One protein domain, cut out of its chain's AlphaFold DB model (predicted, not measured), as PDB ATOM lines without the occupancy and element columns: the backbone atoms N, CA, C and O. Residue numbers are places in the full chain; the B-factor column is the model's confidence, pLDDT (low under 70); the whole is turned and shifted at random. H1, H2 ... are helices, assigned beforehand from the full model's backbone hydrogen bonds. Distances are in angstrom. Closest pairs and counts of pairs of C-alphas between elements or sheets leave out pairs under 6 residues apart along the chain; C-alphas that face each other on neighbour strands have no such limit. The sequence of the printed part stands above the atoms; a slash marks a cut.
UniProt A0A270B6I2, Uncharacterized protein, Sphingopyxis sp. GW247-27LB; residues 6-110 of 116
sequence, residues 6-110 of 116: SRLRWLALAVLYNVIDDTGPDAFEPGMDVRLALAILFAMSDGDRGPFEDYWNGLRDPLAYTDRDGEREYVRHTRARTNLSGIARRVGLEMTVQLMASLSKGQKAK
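AT A GLANCE: This is residues 6 to 110 of the 116 residues of an uncharacterized protein of Sphingopyxis sp. GW247-27LB (UniProt A0A270B6I2). Four helices, H1 to H4, form an up-and-down bundle, each running against the one before, and H5 crosses outside it, packing on H1 with residues 103 to 107. The printed part has 105 residues with five named helices and no named strand: all helix. It is compact, radius of gyration of the C-alphas 13.4 A, spanning 41 by 32 by 24 A.

IN THESE COORDINATES: H1, residues 6 to 21, 22.9 A, begins at C-alpha 6 (-11.525, 7.481, -56.682). H2 is residues 32 to 43, 16.3 A; H3, 50 to 60, 15.3 A; H4, 69 to 90, 31.7 A. H5, 97 to 110, 21.3 A, ends at C-alpha 110 (-0.905, 23.230, -46.329).

HOW THE PARTS SIT: The hub H1 touches H2, a hairpin; closest C-alphas Ala 12 and Ala 37, 4.4 A. H1 touches H4, closest C-alphas Ile 20 and His 77, 5.9 A. Hairpin H3 and H4 touch, closest C-alphas Tyr 55 and Asn 83, 5.4 A. H5 is about perpendicular to H1, 77 degrees; closest C-alphas Leu 103 and Ala 14, 5.1 A. O i to N i+4 pairs are within hydrogen-bond range throughout H2, H3 and H4, 11 of 12 in H1, 5 of 10 in H5.

THE WHOLE: The printed part has no cut, and its four links are short. Residues 105 to 110 have pLDDT under 70.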
ATOM      1  N   SER A   6     -12.315   7.687 -57.900       85.12
ATOM      2  CA  SER A   6     -11.525   7.481 -56.682       85.12
ATOM      3  C   SER A   6     -10.794   8.731 -56.171       85.12
ATOM      4  O   SER A   6     -10.794   8.973 -54.969       85.12
ATOM      5  N   ARG A   7     -10.185   9.551 -57.044       87.69
ATOM      6  CA  ARG A   7      -9.478  10.778 -56.622       87.69
ATOM      7  C   ARG A   7     -10.459  11.825 -56.109       87.69
ATOM      8  O   ARG A   7     -10.156  12.512 -55.143       87.69
ATOM      9  N   LEU A   8     -11.622  11.930 -56.747       91.62
ATOM     10  CA  LEU A   8     -12.657  12.873 -56.341       91.62
ATOM     11  C   LEU A   8     -13.294  12.463 -55.003       91.62
ATOM     12  O   LEU A   8     -13.422  13.311 -54.125       91.62
ATOM     13  N   ARG A   9     -13.567  11.162 -54.795       92.69
ATOM     14  CA  ARG A   9     -13.970  10.617 -53.481       92.69
ATOM     15  C   ARG A   9     -12.935  10.917 -52.406       92.69
ATOM     16  O   ARG A   9     -13.290  11.401 -51.342       92.69
ATOM     17  N   TRP A  10     -11.660  10.659 -52.701       92.31
ATOM     18  CA  TRP A  10     -10.577  10.900 -51.752       92.31
ATOM     19  C   TRP A  10     -10.466  12.381 -51.372       92.31
ATOM     20  O   TRP A  10     -10.379  12.690 -50.192       92.31
ATOM     21  N   LEU A  11     -10.528  13.297 -52.346       93.19
ATOM     22  CA  LEU A  11     -10.476  14.740 -52.080       93.19
ATOM     23  C   LEU A  11     -11.671  15.211 -51.247       93.19
ATOM     24  O   LEU A  11     -11.482  15.954 -50.290       93.19
ATOM     25  N   ALA A  12     -12.882  14.762 -51.580       95.62
ATOM     26  CA  ALA A  12     -14.073  15.116 -50.819       95.62
ATOM     27  C   ALA A  12     -14.011  14.564 -49.383       95.62
ATOM     28  O   ALA A  12     -14.255  15.304 -48.435       95.62
ATOM     29  N   LEU A  13     -13.591  13.306 -49.200       95.56
ATOM     30  CA  LEU A  13     -13.357  12.740 -47.867       95.56
ATOM     31  C   LEU A  13     -12.269  13.496 -47.103       95.56
ATOM     32  O   LEU A  13     -12.402  13.663 -45.898       95.56
ATOM     33  N   ALA A  14     -11.219  13.970 -47.776       94.50
ATOM     34  CA  ALA A  14     -10.157  14.739 -47.137       94.50
ATOM     35  C   ALA A  14     -10.668  16.089 -46.620       94.50
ATOM     36  O   ALA A  14     -10.296  16.484 -45.522       94.50
ATOM     37  N   VAL A  15     -11.552  16.767 -47.362       94.56
ATOM     38  CA  VAL A  15     -12.206  17.998 -46.883       94.56
ATOM     39  C   VAL A  15     -12.976  17.724 -45.592       94.56
ATOM     40  O   VAL A  15     -12.737  18.398 -44.595       94.56
ATOM     41  N   LEU A  16     -13.831  16.694 -45.578       95.56
ATOM     42  CA  LEU A  16     -14.606  16.341 -44.383       95.56
ATOM     43  C   LEU A  16     -13.708  15.888 -43.224       95.56
ATOM     44  O   LEU A  16     -13.945  16.242 -42.077       95.56
ATOM     45  N   TYR A  17     -12.659  15.116 -43.505       94.56
ATOM     46  CA  TYR A  17     -11.719  14.667 -42.482       94.56
ATOM     47  C   TYR A  17     -10.991  15.846 -41.828       94.56
ATOM     48  O   TYR A  17     -10.855  15.876 -40.613       94.56
ATOM     49  N   ASN A  18     -10.574  16.839 -42.616       90.31
ATOM     50  CA  ASN A  18      -9.842  17.995 -42.100       90.31
ATOM     51  C   ASN A  18     -10.702  18.873 -41.195       90.31
ATOM     52  O   ASN A  18     -10.217  19.345 -40.177       90.31
ATOM     53  N   VAL A  19     -11.978  19.039 -41.539       91.69
ATOM     54  CA  VAL A  19     -12.919  19.840 -40.745       91.69
ATOM     55  C   VAL A  19     -13.112  19.263 -39.349       91.69
ATOM     56  O   VAL A  19     -13.336  20.023 -38.418       91.69
ATOM     57  N   ILE A  20     -12.976  17.942 -39.182       90.62
ATOM     58  CA  ILE A  20     -13.033  17.302 -37.863       90.62
ATOM     59  C   ILE A  20     -11.901  17.806 -36.970       90.62
ATOM     60  O   ILE A  20     -12.132  18.031 -35.797       90.62
ATOM     61  N   ASP A  21     -10.688  17.985 -37.488       82.19
ATOM     62  CA  ASP A  21      -9.572  18.472 -36.665       82.19
ATOM     63  C   ASP A  21      -9.699  19.967 -36.328       82.19
ATOM     64  O   ASP A  21      -9.106  20.428 -35.356       82.19
ATOM     65  N   ASP A  22     -10.493  20.703 -37.108       81.12
ATOM     66  CA  ASP A  22     -10.786  22.120 -36.893       81.12
ATOM     67  C   ASP A  22     -12.060  22.334 -36.043       81.12
ATOM     68  O   ASP A  22     -12.392  23.475 -35.712       81.12
ATOM     69  N   THR A  23     -12.796  21.270 -35.675       81.88
ATOM     70  CA  THR A  23     -13.996  21.415 -34.838       81.88
ATOM     71  C   THR A  23     -13.636  21.707 -33.388       81.88
ATOM     72  O   THR A  23     -13.118  20.842 -32.691       81.88
ATOM     73  N   GLY A  24     -13.972  22.909 -32.918       84.38
ATOM     74  CA  GLY A  24     -13.937  23.264 -31.498       84.38
ATOM     75  C   GLY A  24     -15.160  22.753 -30.713       84.38
ATOM     76  O   GLY A  24     -15.949  21.955 -31.226       84.38
ATOM     77  N   PRO A  25     -15.367  23.224 -29.470       85.75
ATOM     78  CA  PRO A  25     -16.499  22.809 -28.631       85.75
ATOM     79  C   PRO A  25     -17.858  23.310 -29.145       85.75
ATOM     80  O   PRO A  25     -18.909  22.722 -28.853       85.75
ATOM     81  N   ASP A  26     -17.852  24.380 -29.932       88.88
ATOM     82  CA  ASP A  26     -19.056  25.094 -30.327       88.88
ATOM     83  C   ASP A  26     -19.548  24.700 -31.717       88.88
ATOM     84  O   ASP A  26     -18.826  24.166 -32.559       88.88
ATOM     85  N   ALA A  27     -20.837  24.940 -31.924       89.38
ATOM     86  CA  ALA A  27     -21.451  24.817 -33.230       89.38
ATOM     87  C   ALA A  27     -20.868  25.863 -34.182       89.38
ATOM     88  O   ALA A  27     -20.615  27.002 -33.785       89.38
ATOM     89  N   PHE A  28     -20.728  25.504 -35.451       90.56
ATOM     90  CA  PHE A  28     -20.324  26.445 -36.487       90.56
ATOM     91  C   PHE A  28     -21.054  26.151 -37.791       90.56
ATOM     92  O   PHE A  28     -21.502  25.033 -38.039       90.56
ATOM     93  N   GLU A  29     -21.160  27.170 -38.639       90.81
ATOM     94  CA  GLU A  29     -21.677  27.009 -39.994       90.81
ATOM     95  C   GLU A  29     -20.544  26.500 -40.903       90.81
ATOM     96  O   GLU A  29     -19.569  27.231 -41.116       90.81
ATOM     97  N   PRO A  30     -20.623  25.271 -41.450       90.50
ATOM     98  CA  PRO A  30     -19.578  24.755 -42.319       90.50
ATOM     99  C   PRO A  30     -19.547  25.506 -43.650       90.50
ATOM    100  O   PRO A  30     -20.577  25.907 -44.196       90.50
ATOM    101  N   GLY A  31     -18.345  25.664 -44.200       92.38
ATOM    102  CA  GLY A  31     -18.123  26.387 -45.445       92.38
ATOM    103  C   GLY A  31     -18.689  25.702 -46.695       92.38
ATOM    104  O   GLY A  31     -19.177  24.566 -46.694       92.38
ATOM    105  N   MET A  32     -18.584  26.415 -47.820       95.00
ATOM    106  CA  MET A  32     -18.993  25.911 -49.137       95.00
ATOM    107  C   MET A  32     -18.189  24.675 -49.571       95.00
ATOM    108  O   MET A  32     -18.699  23.827 -50.297       95.00
ATOM    109  N   ASP A  33     -16.947  24.558 -49.117       95.00
ATOM    110  CA  ASP A  33     -16.084  23.399 -49.330       95.00
ATOM    111  C   ASP A  33     -16.669  22.121 -48.716       95.00
ATOM    112  O   ASP A  33     -16.749  21.100 -49.402       95.00
ATOM    113  N   VAL A  34     -17.162  22.187 -47.475       95.94
ATOM    114  CA  VAL A  34     -17.861  21.076 -46.807       95.94
ATOM    115  C   VAL A  34     -19.132  20.713 -47.556       95.94
ATOM    116  O   VAL A  34     -19.367  19.542 -47.863       95.94
ATOM    117  N   ARG A  35     -19.936  21.721 -47.911       96.56
ATOM    118  CA  ARG A  35     -21.190  21.512 -48.645       96.56
ATOM    119  C   ARG A  35     -20.952  20.848 -50.003       96.56
ATOM    120  O   ARG A  35     -21.669  19.918 -50.368       96.56
ATOM    121  N   LEU A  36     -19.925  21.286 -50.731       97.06
ATOM    122  CA  LEU A  36     -19.528  20.697 -52.008       97.06
ATOM    123  C   LEU A  36     -19.015  19.262 -51.834       97.06
ATOM    124  O   LEU A  36     -19.398  18.384 -52.606       97.06
ATOM    125  N   ALA A  37     -18.185  19.001 -50.822       97.31
ATOM    126  CA  ALA A  37     -17.673  17.662 -50.536       97.31
ATOM    127  C   ALA A  37     -18.803  16.669 -50.220       97.31
ATOM    128  O   ALA A  37     -18.832  15.575 -50.790       97.31
ATOM    129  N   LEU A  38     -19.769  17.066 -49.384       97.69
ATOM    130  CA  LEU A  38     -20.960  16.264 -49.096       97.69
ATOM    131  C   LEU A  38     -21.783  16.001 -50.359       97.69
ATOM    132  O   LEU A  38     -22.135  14.854 -50.621       97.69
ATOM    133  N   ALA A  39     -22.035  17.028 -51.179       96.81
ATOM    134  CA  ALA A  39     -22.800  16.883 -52.419       96.81
ATOM    135  C   ALA A  39     -22.131  15.920 -53.415       96.81
ATOM    136  O   ALA A  39     -22.804  15.091 -54.028       96.81
ATOM    137  N   ILE A  40     -20.803  15.991 -53.551       96.19
ATOM    138  CA  ILE A  40     -20.021  15.081 -54.396       96.19
ATOM    139  C   ILE A  40     -20.139  13.640 -53.899       96.19
ATOM    140  O   ILE A  40     -20.372  12.735 -54.697       96.19
ATOM    141  N   LEU A  41     -19.959  13.416 -52.595       96.81
ATOM    142  CA  LEU A  41     -20.010  12.073 -52.019       96.81
ATOM    143  C   LEU A  41     -21.427  11.492 -52.089       96.81
ATOM    144  O   LEU A  41     -21.571  10.316 -52.409       96.81
ATOM    145  N   PHE A  42     -22.456  12.318 -51.892       97.12
ATOM    146  CA  PHE A  42     -23.854  11.929 -52.064       97.12
ATOM    147  C   PHE A  42     -24.166  11.536 -53.513       97.12
ATOM    148  O   PHE A  42     -24.745  10.487 -53.765       97.12
ATOM    149  N   ALA A  43     -23.706  12.315 -54.497       95.12
ATOM    150  CA  ALA A  43     -23.880  11.971 -55.911       95.12
ATOM    151  C   ALA A  43     -23.167  10.663 -56.317       95.12
ATOM    152  O   ALA A  43     -23.425  10.119 -57.389       95.12
ATOM    153  N   MET A  44     -22.244  10.171 -55.484       93.94
ATOM    154  CA  MET A  44     -21.508   8.922 -55.678       93.94
ATOM    155  C   MET A  44     -21.968   7.781 -54.761       93.94
ATOM    156  O   MET A  44     -21.348   6.713 -54.813       93.94
ATOM    157  N   SER A  45     -22.980   8.010 -53.919       93.88
ATOM    158  CA  SER A  45     -23.548   7.015 -53.012       93.88
ATOM    159  C   SER A  45     -24.761   6.309 -53.628       93.88
ATOM    160  O   SER A  45     -25.083   6.480 -54.803       93.88
ATOM    161  N   ASP A  46     -25.430   5.493 -52.819       89.12
ATOM    162  CA  ASP A  46     -26.694   4.816 -53.119       89.12
ATOM    163  C   ASP A  46     -27.940   5.708 -52.936       89.12
ATOM    164  O   ASP A  46     -29.062   5.229 -53.086       89.12
ATOM    165  N   GLY A  47     -27.762   7.001 -52.640       90.12
ATOM    166  CA  GLY A  47     -28.849   7.979 -52.543       90.12
ATOM    167  C   GLY A  47     -29.469   8.146 -51.152       90.12
ATOM    168  O   GLY A  47     -30.370   8.974 -51.001       90.12
ATOM    169  N   ASP A  48     -28.985   7.439 -50.128       91.44
ATOM    170  CA  ASP A  48     -29.387   7.696 -48.741       91.44
ATOM    171  C   ASP A  48     -28.763   9.002 -48.222       91.44
ATOM    172  O   ASP A  48     -27.540   9.168 -48.229       91.44
ATOM    173  N   ARG A  49     -29.609   9.937 -47.776       93.25
ATOM    174  CA  ARG A  49     -29.192  11.251 -47.265       93.25
ATOM    175  C   ARG A  49     -28.797  11.244 -45.793       93.25
ATOM    176  O   ARG A  49     -28.029  12.124 -45.410       93.25
ATOM    177  N   GLY A  50     -29.251  10.269 -45.002       94.06
ATOM    178  CA  GLY A  50     -29.129  10.286 -43.539       94.06
ATOM    179  C   GLY A  50     -27.709  10.584 -43.046       94.06
ATOM    180  O   GLY A  50     -27.496  11.618 -42.420       94.06
ATOM    181  N   PRO A  51     -26.688   9.791 -43.431       93.94
ATOM    182  CA  PRO A  51     -25.313  10.016 -42.977       93.94
ATOM    183  C   PRO A  51     -24.724  11.384 -43.362       93.94
ATOM    184  O   PRO A  51     -23.830  11.888 -42.681       93.94
ATOM    185  N   PHE A  52     -25.189  11.977 -44.465       96.06
ATOM    186  CA  PHE A  52     -24.713  13.268 -44.966       96.06
ATOM    187  C   PHE A  52     -25.353  14.427 -44.204       96.06
ATOM    188  O   PHE A  52     -24.659  15.375 -43.834       96.06
ATOM    189  N   GLU A  53     -26.658  14.334 -43.950       96.06
ATOM    190  CA  GLU A  53     -27.401  15.289 -43.124       96.06
ATOM    191  C   GLU A  53     -26.924  15.229 -41.671       96.06
ATOM    192  O   GLU A  53     -26.638  16.272 -41.089       96.06
ATOM    193  N   ASP A  54     -26.702  14.032 -41.122       95.38
ATOM    194  CA  ASP A  54     -26.167  13.845 -39.771       95.38
ATOM    195  C   ASP A  54     -24.769  14.451 -39.617       95.38
ATOM    196  O   ASP A  54     -24.446  15.042 -38.583       95.38
ATOM    197  N   TYR A  55     -23.910  14.321 -40.635       96.00
ATOM    198  CA  TYR A  55     -22.604  14.976 -40.633       96.00
ATOM    199  C   TYR A  55     -22.756  16.504 -40.637       96.00
ATOM    200  O   TYR A  55     -22.158  17.173 -39.800       96.00
ATOM    201  N   TRP A  56     -23.574  17.054 -41.538       95.75
ATOM    202  CA  TRP A  56     -23.809  18.499 -41.653       95.75
ATOM    203  C   TRP A  56     -24.394  19.106 -40.371       95.75
ATOM    204  O   TRP A  56     -23.870  20.091 -39.850       95.75
ATOM    205  N   ASN A  57     -25.444  18.488 -39.837       93.69
ATOM    206  CA  ASN A  57     -26.123  18.926 -38.621       93.69
ATOM    207  C   ASN A  57     -25.221  18.749 -37.394       93.69
ATOM    208  O   ASN A  57     -25.163  19.628 -36.542       93.69
ATOM    209  N   GLY A  58     -24.410  17.687 -37.337       92.31
ATOM    210  CA  GLY A  58     -23.448  17.476 -36.251       92.31
ATOM    211  C   GLY A  58     -22.414  18.600 -36.086       92.31
ATOM    212  O   GLY A  58     -21.931  18.826 -34.974       92.31
ATOM    213  N   LEU A  59     -22.094  19.326 -37.163       92.69
ATOM    214  CA  LEU A  59     -21.224  20.506 -37.114       92.69
ATOM    215  C   LEU A  59     -21.970  21.766 -36.639       92.69
ATOM    216  O   LEU A  59     -21.413  22.579 -35.901       92.69
ATOM    217  N   ARG A  60     -23.237  21.907 -37.037       93.06
ATOM    218  CA  ARG A  60     -24.058  23.113 -36.842       93.06
ATOM    219  C   ARG A  60     -24.846  23.147 -35.549       93.06
ATOM    220  O   ARG A  60     -25.171  24.226 -35.064       93.06
ATOM    221  N   ASP A  61     -25.205  21.988 -35.023       91.75
ATOM    222  CA  ASP A  61     -26.155  21.929 -33.929       91.75
ATOM    223  C   ASP A  61     -25.426  22.100 -32.594       91.75
ATOM    224  O   ASP A  61     -24.366  21.497 -32.365       91.75
ATOM    225  N   PRO A  62     -25.948  22.934 -31.680       87.44
ATOM    226  CA  PRO A  62     -25.387  23.068 -30.348       87.44
ATOM    227  C   PRO A  62     -25.541  21.755 -29.568       87.44
ATOM    228  O   PRO A  62     -26.555  21.061 -29.651       87.44
ATOM    229  N   LEU A  63     -24.525  21.417 -28.777       85.94
ATOM    230  CA  LEU A  63     -24.583  20.288 -27.856       85.94
ATOM    231  C   LEU A  63     -25.067  20.788 -26.494       85.94
ATOM    232  O   LEU A  63     -24.326  21.465 -25.793       85.94
ATOM    233  N   ALA A  64     -26.304  20.451 -26.125       80.06
ATOM    234  CA  ALA A  64     -26.953  20.962 -24.911       80.06
ATOM    235  C   ALA A  64     -26.786  20.072 -23.662       80.06
ATOM    236  O   ALA A  64     -27.402  20.338 -22.637       80.06
ATOM    237  N   TYR A  65     -26.014  18.983 -23.733       79.31
ATOM    238  CA  TYR A  65     -25.971  17.979 -22.659       79.31
ATOM    239  C   TYR A  65     -24.827  18.190 -21.645       79.31
ATOM    240  O   TYR A  65     -24.768  17.462 -20.657       79.31
ATOM    241  N   THR A  66     -23.906  19.136 -21.883       81.06
ATOM    242  CA  THR A  66     -22.800  19.459 -20.958       81.06
ATOM    243  C   THR A  66     -22.261  20.877 -21.165       81.06
ATOM    244  O   THR A  66     -22.062  21.326 -22.297       81.06
ATOM    245  N   ASP A  67     -21.944  21.554 -20.061       82.56
ATOM    246  CA  ASP A  67     -21.333  22.890 -20.057       82.56
ATOM    247  C   ASP A  67     -19.802  22.845 -20.193       82.56
ATOM    248  O   ASP A  67     -19.162  23.879 -20.378       82.56
ATOM    249  N   ARG A  68     -19.188  21.653 -20.158       90.69
ATOM    250  CA  ARG A  68     -17.730  21.500 -20.273       90.69
ATOM    251  C   ARG A  68     -17.282  21.463 -21.732       90.69
ATOM    252  O   ARG A  68     -17.573  20.503 -22.444       90.69
ATOM    253  N   ASP A  69     -16.492  22.456 -22.135       88.94
ATOM    254  CA  ASP A  69     -15.960  22.605 -23.499       88.94
ATOM    255  C   ASP A  69     -15.290  21.324 -24.010       88.94
ATOM    256  O   ASP A  69     -15.670  20.810 -25.060       88.94
ATOM    257  N   GLY A  70     -14.379  20.738 -23.227       88.44
ATOM    258  CA  GLY A  70     -13.664  19.523 -23.634       88.44
ATOM    259  C   GLY A  70     -14.574  18.308 -23.868       88.44
ATOM    260  O   GLY A  70     -14.278  17.464 -24.712       88.44
ATOM    261  N   GLU A  71     -15.715  18.214 -23.175       90.56
ATOM    262  CA  GLU A  71     -16.685  17.141 -23.423       90.56
ATOM    263  C   GLU A  71     -17.507  17.388 -24.688       90.56
ATOM    264  O   GLU A  71     -17.799  16.435 -25.418       90.56
ATOM    265  N   ARG A  72     -17.871  18.648 -24.963       90.88
ATOM    266  CA  ARG A  72     -18.551  19.020 -26.210       90.88
ATOM    267  C   ARG A  72     -17.642  18.774 -27.410       90.88
ATOM    268  O   ARG A  72     -18.071  18.134 -28.368       90.88
ATOM    269  N   GLU A  73     -16.386  19.201 -27.325       91.25
ATOM    270  CA  GLU A  73     -15.363  18.966 -28.348       91.25
ATOM    271  C   GLU A  73     -15.187  17.462 -28.614       91.25
ATOM    272  O   GLU A  73     -15.339  17.006 -29.750       91.25
ATOM    273  N   TYR A  74     -14.988  16.658 -27.563       90.81
ATOM    274  CA  TYR A  74     -14.852  15.203 -27.690       90.81
ATOM    275  C   TYR A  74     -16.042  14.554 -28.414       90.81
ATOM    276  O   TYR A  74     -15.861  13.704 -29.297       90.81
ATOM    277  N   VAL A  75     -17.271  14.943 -28.071       91.12
ATOM    278  CA  VAL A  75     -18.469  14.380 -28.705       91.12
ATOM    279  C   VAL A  75     -18.640  14.864 -30.135       91.12
ATOM    280  O   VAL A  75     -19.006  14.043 -30.979       91.12
ATOM    281  N   ARG A  76     -18.338  16.130 -30.450       90.75
ATOM    282  CA  ARG A  76     -18.333  16.609 -31.844       90.75
ATOM    283  C   ARG A  76     -17.358  15.805 -32.688       90.75
ATOM    284  O   ARG A  76     -17.774  15.232 -33.695       90.75
ATOM    285  N   HIS A  77     -16.118  15.648 -32.225       92.12
ATOM    286  CA  HIS A  77     -15.115  14.823 -32.897       92.12
ATOM    287  C   HIS A  77     -15.599  13.387 -33.111       92.12
ATOM    288  O   HIS A  77     -15.485  12.833 -34.207       92.12
ATOM    289  N   THR A  78     -16.155  12.769 -32.068       92.38
ATOM    290  CA  THR A  78     -16.597  11.370 -32.110       92.38
ATOM    291  C   THR A  78     -17.771  11.183 -33.072       92.38
ATOM    292  O   THR A  78     -17.751  10.267 -33.902       92.38
ATOM    293  N   ARG A  79     -18.771  12.075 -33.028       92.12
ATOM    294  CA  ARG A  79     -19.920  12.065 -33.948       92.12
ATOM    295  C   ARG A  79     -19.481  12.299 -35.387       92.12
ATOM    296  O   ARG A  79     -19.837  11.513 -36.260       92.12
ATOM    297  N   ALA A  80     -18.650  13.307 -35.633       92.81
ATOM    298  CA  ALA A  80     -18.178  13.614 -36.975       92.81
ATOM    299  C   ALA A  80     -17.352  12.458 -37.573       92.81
ATOM    300  O   ALA A  80     -17.555  12.101 -38.733       92.81
ATOM    301  N   ARG A  81     -16.498  11.788 -36.781       93.31
ATOM    302  CA  ARG A  81     -15.770  10.574 -37.214       93.31
ATOM    303  C   ARG A  81     -16.694   9.393 -37.502       93.31
ATOM    304  O   ARG A  81     -16.465   8.651 -38.462       93.31
ATOM    305  N   THR A  82     -17.735   9.222 -36.693       94.56
ATOM    306  CA  THR A  82     -18.745   8.173 -36.886       94.56
ATOM    307  C   THR A  82     -19.493   8.390 -38.197       94.56
ATOM    308  O   THR A  82     -19.540   7.494 -39.042       94.56
ATOM    309  N   ASN A  83     -19.976   9.612 -38.422       95.31
ATOM    310  CA  ASN A  83     -20.711   9.976 -39.630       95.31
ATOM    311  C   ASN A  83     -19.812   9.894 -40.871       95.31
ATOM    312  O   ASN A  83     -20.213   9.319 -41.881       95.31
ATOM    313  N   LEU A  84     -18.555  10.348 -40.779       96.00
ATOM    314  CA  LEU A  84     -17.574  10.213 -41.860       96.00
ATOM    315  C   LEU A  84     -17.328   8.745 -42.236       96.00
ATOM    316  O   LEU A  84     -17.227   8.416 -43.418       96.00
ATOM    317  N   SER A  85     -17.277   7.848 -41.249       95.38
ATOM    318  CA  SER A  85     -17.153   6.404 -41.489       95.38
ATOM    319  C   SER A  85     -18.384   5.829 -42.190       95.38
ATOM    320  O   SER A  85     -18.248   4.993 -43.085       95.38
ATOM    321  N   GLY A  86     -19.581   6.301 -41.830       94.88
ATOM    322  CA  GLY A  86     -20.824   5.980 -42.534       94.88
ATOM    323  C   GLY A  86     -20.803   6.441 -43.992       94.88
ATOM    324  O   GLY A  86     -21.058   5.643 -44.895       94.88
ATOM    325  N   ILE A  87     -20.414   7.695 -44.234       96.88
ATOM    326  CA  ILE A  87     -20.291   8.277 -45.578       96.88
ATOM    327  C   ILE A  87     -19.276   7.497 -46.426       96.88
ATOM    328  O   ILE A  87     -19.571   7.154 -47.572       96.88
ATOM    329  N   ALA A  88     -18.103   7.166 -45.874       95.44
ATOM    330  CA  ALA A  88     -17.075   6.404 -46.581       95.44
ATOM    331  C   ALA A  88     -17.612   5.056 -47.091       95.44
ATOM    332  O   ALA A  88     -17.444   4.739 -48.271       95.44
ATOM    333  N   ARG A  89     -18.338   4.313 -46.241       94.75
ATOM    334  CA  ARG A  89     -18.951   3.025 -46.615       94.75
ATOM    335  C   ARG A  89     -19.916   3.169 -47.784       94.75
ATOM    336  O   ARG A  89     -19.870   2.369 -48.714       94.75
ATOM    337  N   ARG A  90     -20.731   4.225 -47.785       93.75
ATOM    338  CA  ARG A  90     -21.711   4.496 -48.849       93.75
ATOM    339  C   ARG A  90     -21.075   4.828 -50.196       93.75
ATOM    340  O   ARG A  90     -21.678   4.569 -51.229       93.75
ATOM    341  N   VAL A  91     -19.843   5.334 -50.207       93.31
ATOM    342  CA  VAL A  91     -19.070   5.553 -51.443       93.31
ATOM    343  C   VAL A  91     -18.096   4.407 -51.758       93.31
ATOM    344  O   VAL A  91     -17.185   4.569 -52.580       93.31
ATOM    345  N   GLY A  92     -18.287   3.242 -51.129       91.75
ATOM    346  CA  GLY A  92     -17.519   2.018 -51.374       91.75
ATOM    347  C   GLY A  92     -16.105   2.040 -50.796       91.75
ATOM    348  O   GLY A  92     -15.202   1.440 -51.374       91.75
ATOM    349  N   LEU A  93     -15.891   2.778 -49.706       92.56
ATOM    350  CA  LEU A  93     -14.616   2.876 -49.001       92.56
ATOM    351  C   LEU A  93     -14.782   2.483 -47.532       92.56
ATOM    352  O   LEU A  93     -15.854   2.597 -46.950       92.56
ATOM    353  N   GLU A  94     -13.694   2.065 -46.904       93.62
ATOM    354  CA  GLU A  94     -13.654   1.806 -45.470       93.62
ATOM    355  C   GLU A  94     -12.664   2.764 -44.810       93.62
ATOM    356  O   GLU A  94     -11.558   2.963 -45.320       93.62
ATOM    357  N   MET A  95     -13.052   3.357 -43.676       92.75
ATOM    358  CA  MET A  95     -12.189   4.228 -42.871       92.75
ATOM    359  C   MET A  95     -11.131   3.416 -42.117       92.75
ATOM    360  O   MET A  95     -11.147   3.302 -40.895       92.75
ATOM    361  N   THR A  96     -10.197   2.838 -42.866       93.44
ATOM    362  CA  THR A  96      -9.034   2.136 -42.320       93.44
ATOM    363  C   THR A  96      -8.002   3.125 -41.781       93.44
ATOM    364  O   THR A  96      -7.963   4.296 -42.171       93.44
ATOM    365  N   VAL A  97      -7.101   2.642 -40.922       89.69
ATOM    366  CA  VAL A  97      -5.965   3.434 -40.421       89.69
ATOM    367  C   VAL A  97      -5.125   3.988 -41.574       89.69
ATOM    368  O   VAL A  97      -4.706   5.142 -41.546       89.69
ATOM    369  N   GLN A  98      -4.928   3.199 -42.631       90.62
ATOM    370  CA  GLN A  98      -4.184   3.594 -43.823       90.62
ATOM    371  C   GLN A  98      -4.899   4.708 -44.593       90.62
ATOM    372  O   GLN A  98      -4.244   5.653 -45.040       90.62
ATOM    373  N   LEU A  99      -6.230   4.633 -44.727       90.12
ATOM    374  CA  LEU A  99      -7.009   5.693 -45.364       90.12
ATOM    375  C   LEU A  99      -6.931   6.978 -44.536       90.12
ATOM    376  O   LEU A  99      -6.554   8.006 -45.090       90.12
ATOM    377  N   MET A 100      -7.178   6.915 -43.224       91.38
ATOM    378  CA  MET A 100      -7.061   8.070 -42.319       91.38
ATOM    379  C   MET A 100      -5.674   8.721 -42.391       91.38
ATOM    380  O   MET A 100      -5.558   9.931 -42.587       91.38
ATOM    381  N   ALA A 101      -4.610   7.914 -42.345       89.12
ATOM    382  CA  ALA A 101      -3.242   8.399 -42.499       89.12
ATOM    383  C   ALA A 101      -3.009   9.055 -43.870       89.12
ATOM    384  O   ALA A 101      -2.274  10.038 -43.970       89.12
ATOM    385  N   SER A 102      -3.625   8.539 -44.939       90.19
ATOM    386  CA  SER A 102      -3.541   9.159 -46.264       90.19
ATOM    387  C   SER A 102      -4.247  10.516 -46.307       90.19
ATOM    388  O   SER A 102      -3.670  11.462 -46.834       90.19
ATOM    389  N   LEU A 103      -5.436  10.637 -45.702       89.88
ATOM    390  CA  LEU A 103      -6.215  11.878 -45.664       89.88
ATOM    391  C   LEU A 103      -5.458  12.966 -44.887       89.88
ATOM    392  O   LEU A 103      -5.306  14.081 -45.384       89.88
ATOM    393  N   SER A 104      -4.855  12.607 -43.747       81.25
ATOM    394  CA  SER A 104      -4.037  13.528 -42.943       81.25
ATOM    395  C   SER A 104      -2.750  13.985 -43.654       81.25
ATOM    396  O   SER A 104      -2.320  15.127 -43.498       81.25
ATOM    397  N   LYS A 105      -2.143  13.169 -44.533       69.06
ATOM    398  CA  LYS A 105      -0.981  13.612 -45.341       69.06
ATOM    399  C   LYS A 105      -1.309  14.791 -46.264       69.06
ATOM    400  O   LYS A 105      -0.411  15.573 -46.570       69.06
ATOM    401  N   GLY A 106      -2.574  14.957 -46.661       58.81
ATOM    402  CA  GLY A 106      -3.040  16.142 -47.386       58.81
ATOM    403  C   GLY A 106      -2.930  17.443 -46.575       58.81
ATOM    404  O   GLY A 106      -2.764  18.506 -47.170       58.81
ATOM    405  N   GLN A 107      -2.953  17.370 -45.237       58.44
ATOM    406  CA  GLN A 107      -2.856  18.529 -44.337       58.44
ATOM    407  C   GLN A 107      -1.426  19.082 -44.227       58.44
ATOM    408  O   GLN A 107      -1.249  20.302 -44.198       58.44
ATOM    409  N   LYS A 108      -0.396  18.217 -44.191       52.75
ATOM    410  CA  LYS A 108       1.007  18.650 -44.000       52.75
ATOM    411  C   LYS A 108       1.457  19.663 -45.056       52.75
ATOM    412  O   LYS A 108       2.002  20.704 -44.713       52.75
ATOM    413  N   ALA A 109       1.102  19.435 -46.321       50.03
ATOM    414  CA  ALA A 109       1.466  20.336 -47.415       50.03
ATOM    415  C   ALA A 109       0.843  21.748 -47.316       50.03
ATOM    416  O   ALA A 109       1.351  22.669 -47.956       50.03
ATOM    417  N   LYS A 110      -0.251  21.927 -46.556       45.09
ATOM    418  CA  LYS A 110      -0.905  23.230 -46.329       45.09
ATOM    419  C   LYS A 110      -0.306  23.960 -45.122       45.09
ATOM    420  O   LYS A 110      -0.095  25.164 -45.207       45.09
TER     421      LYS A 110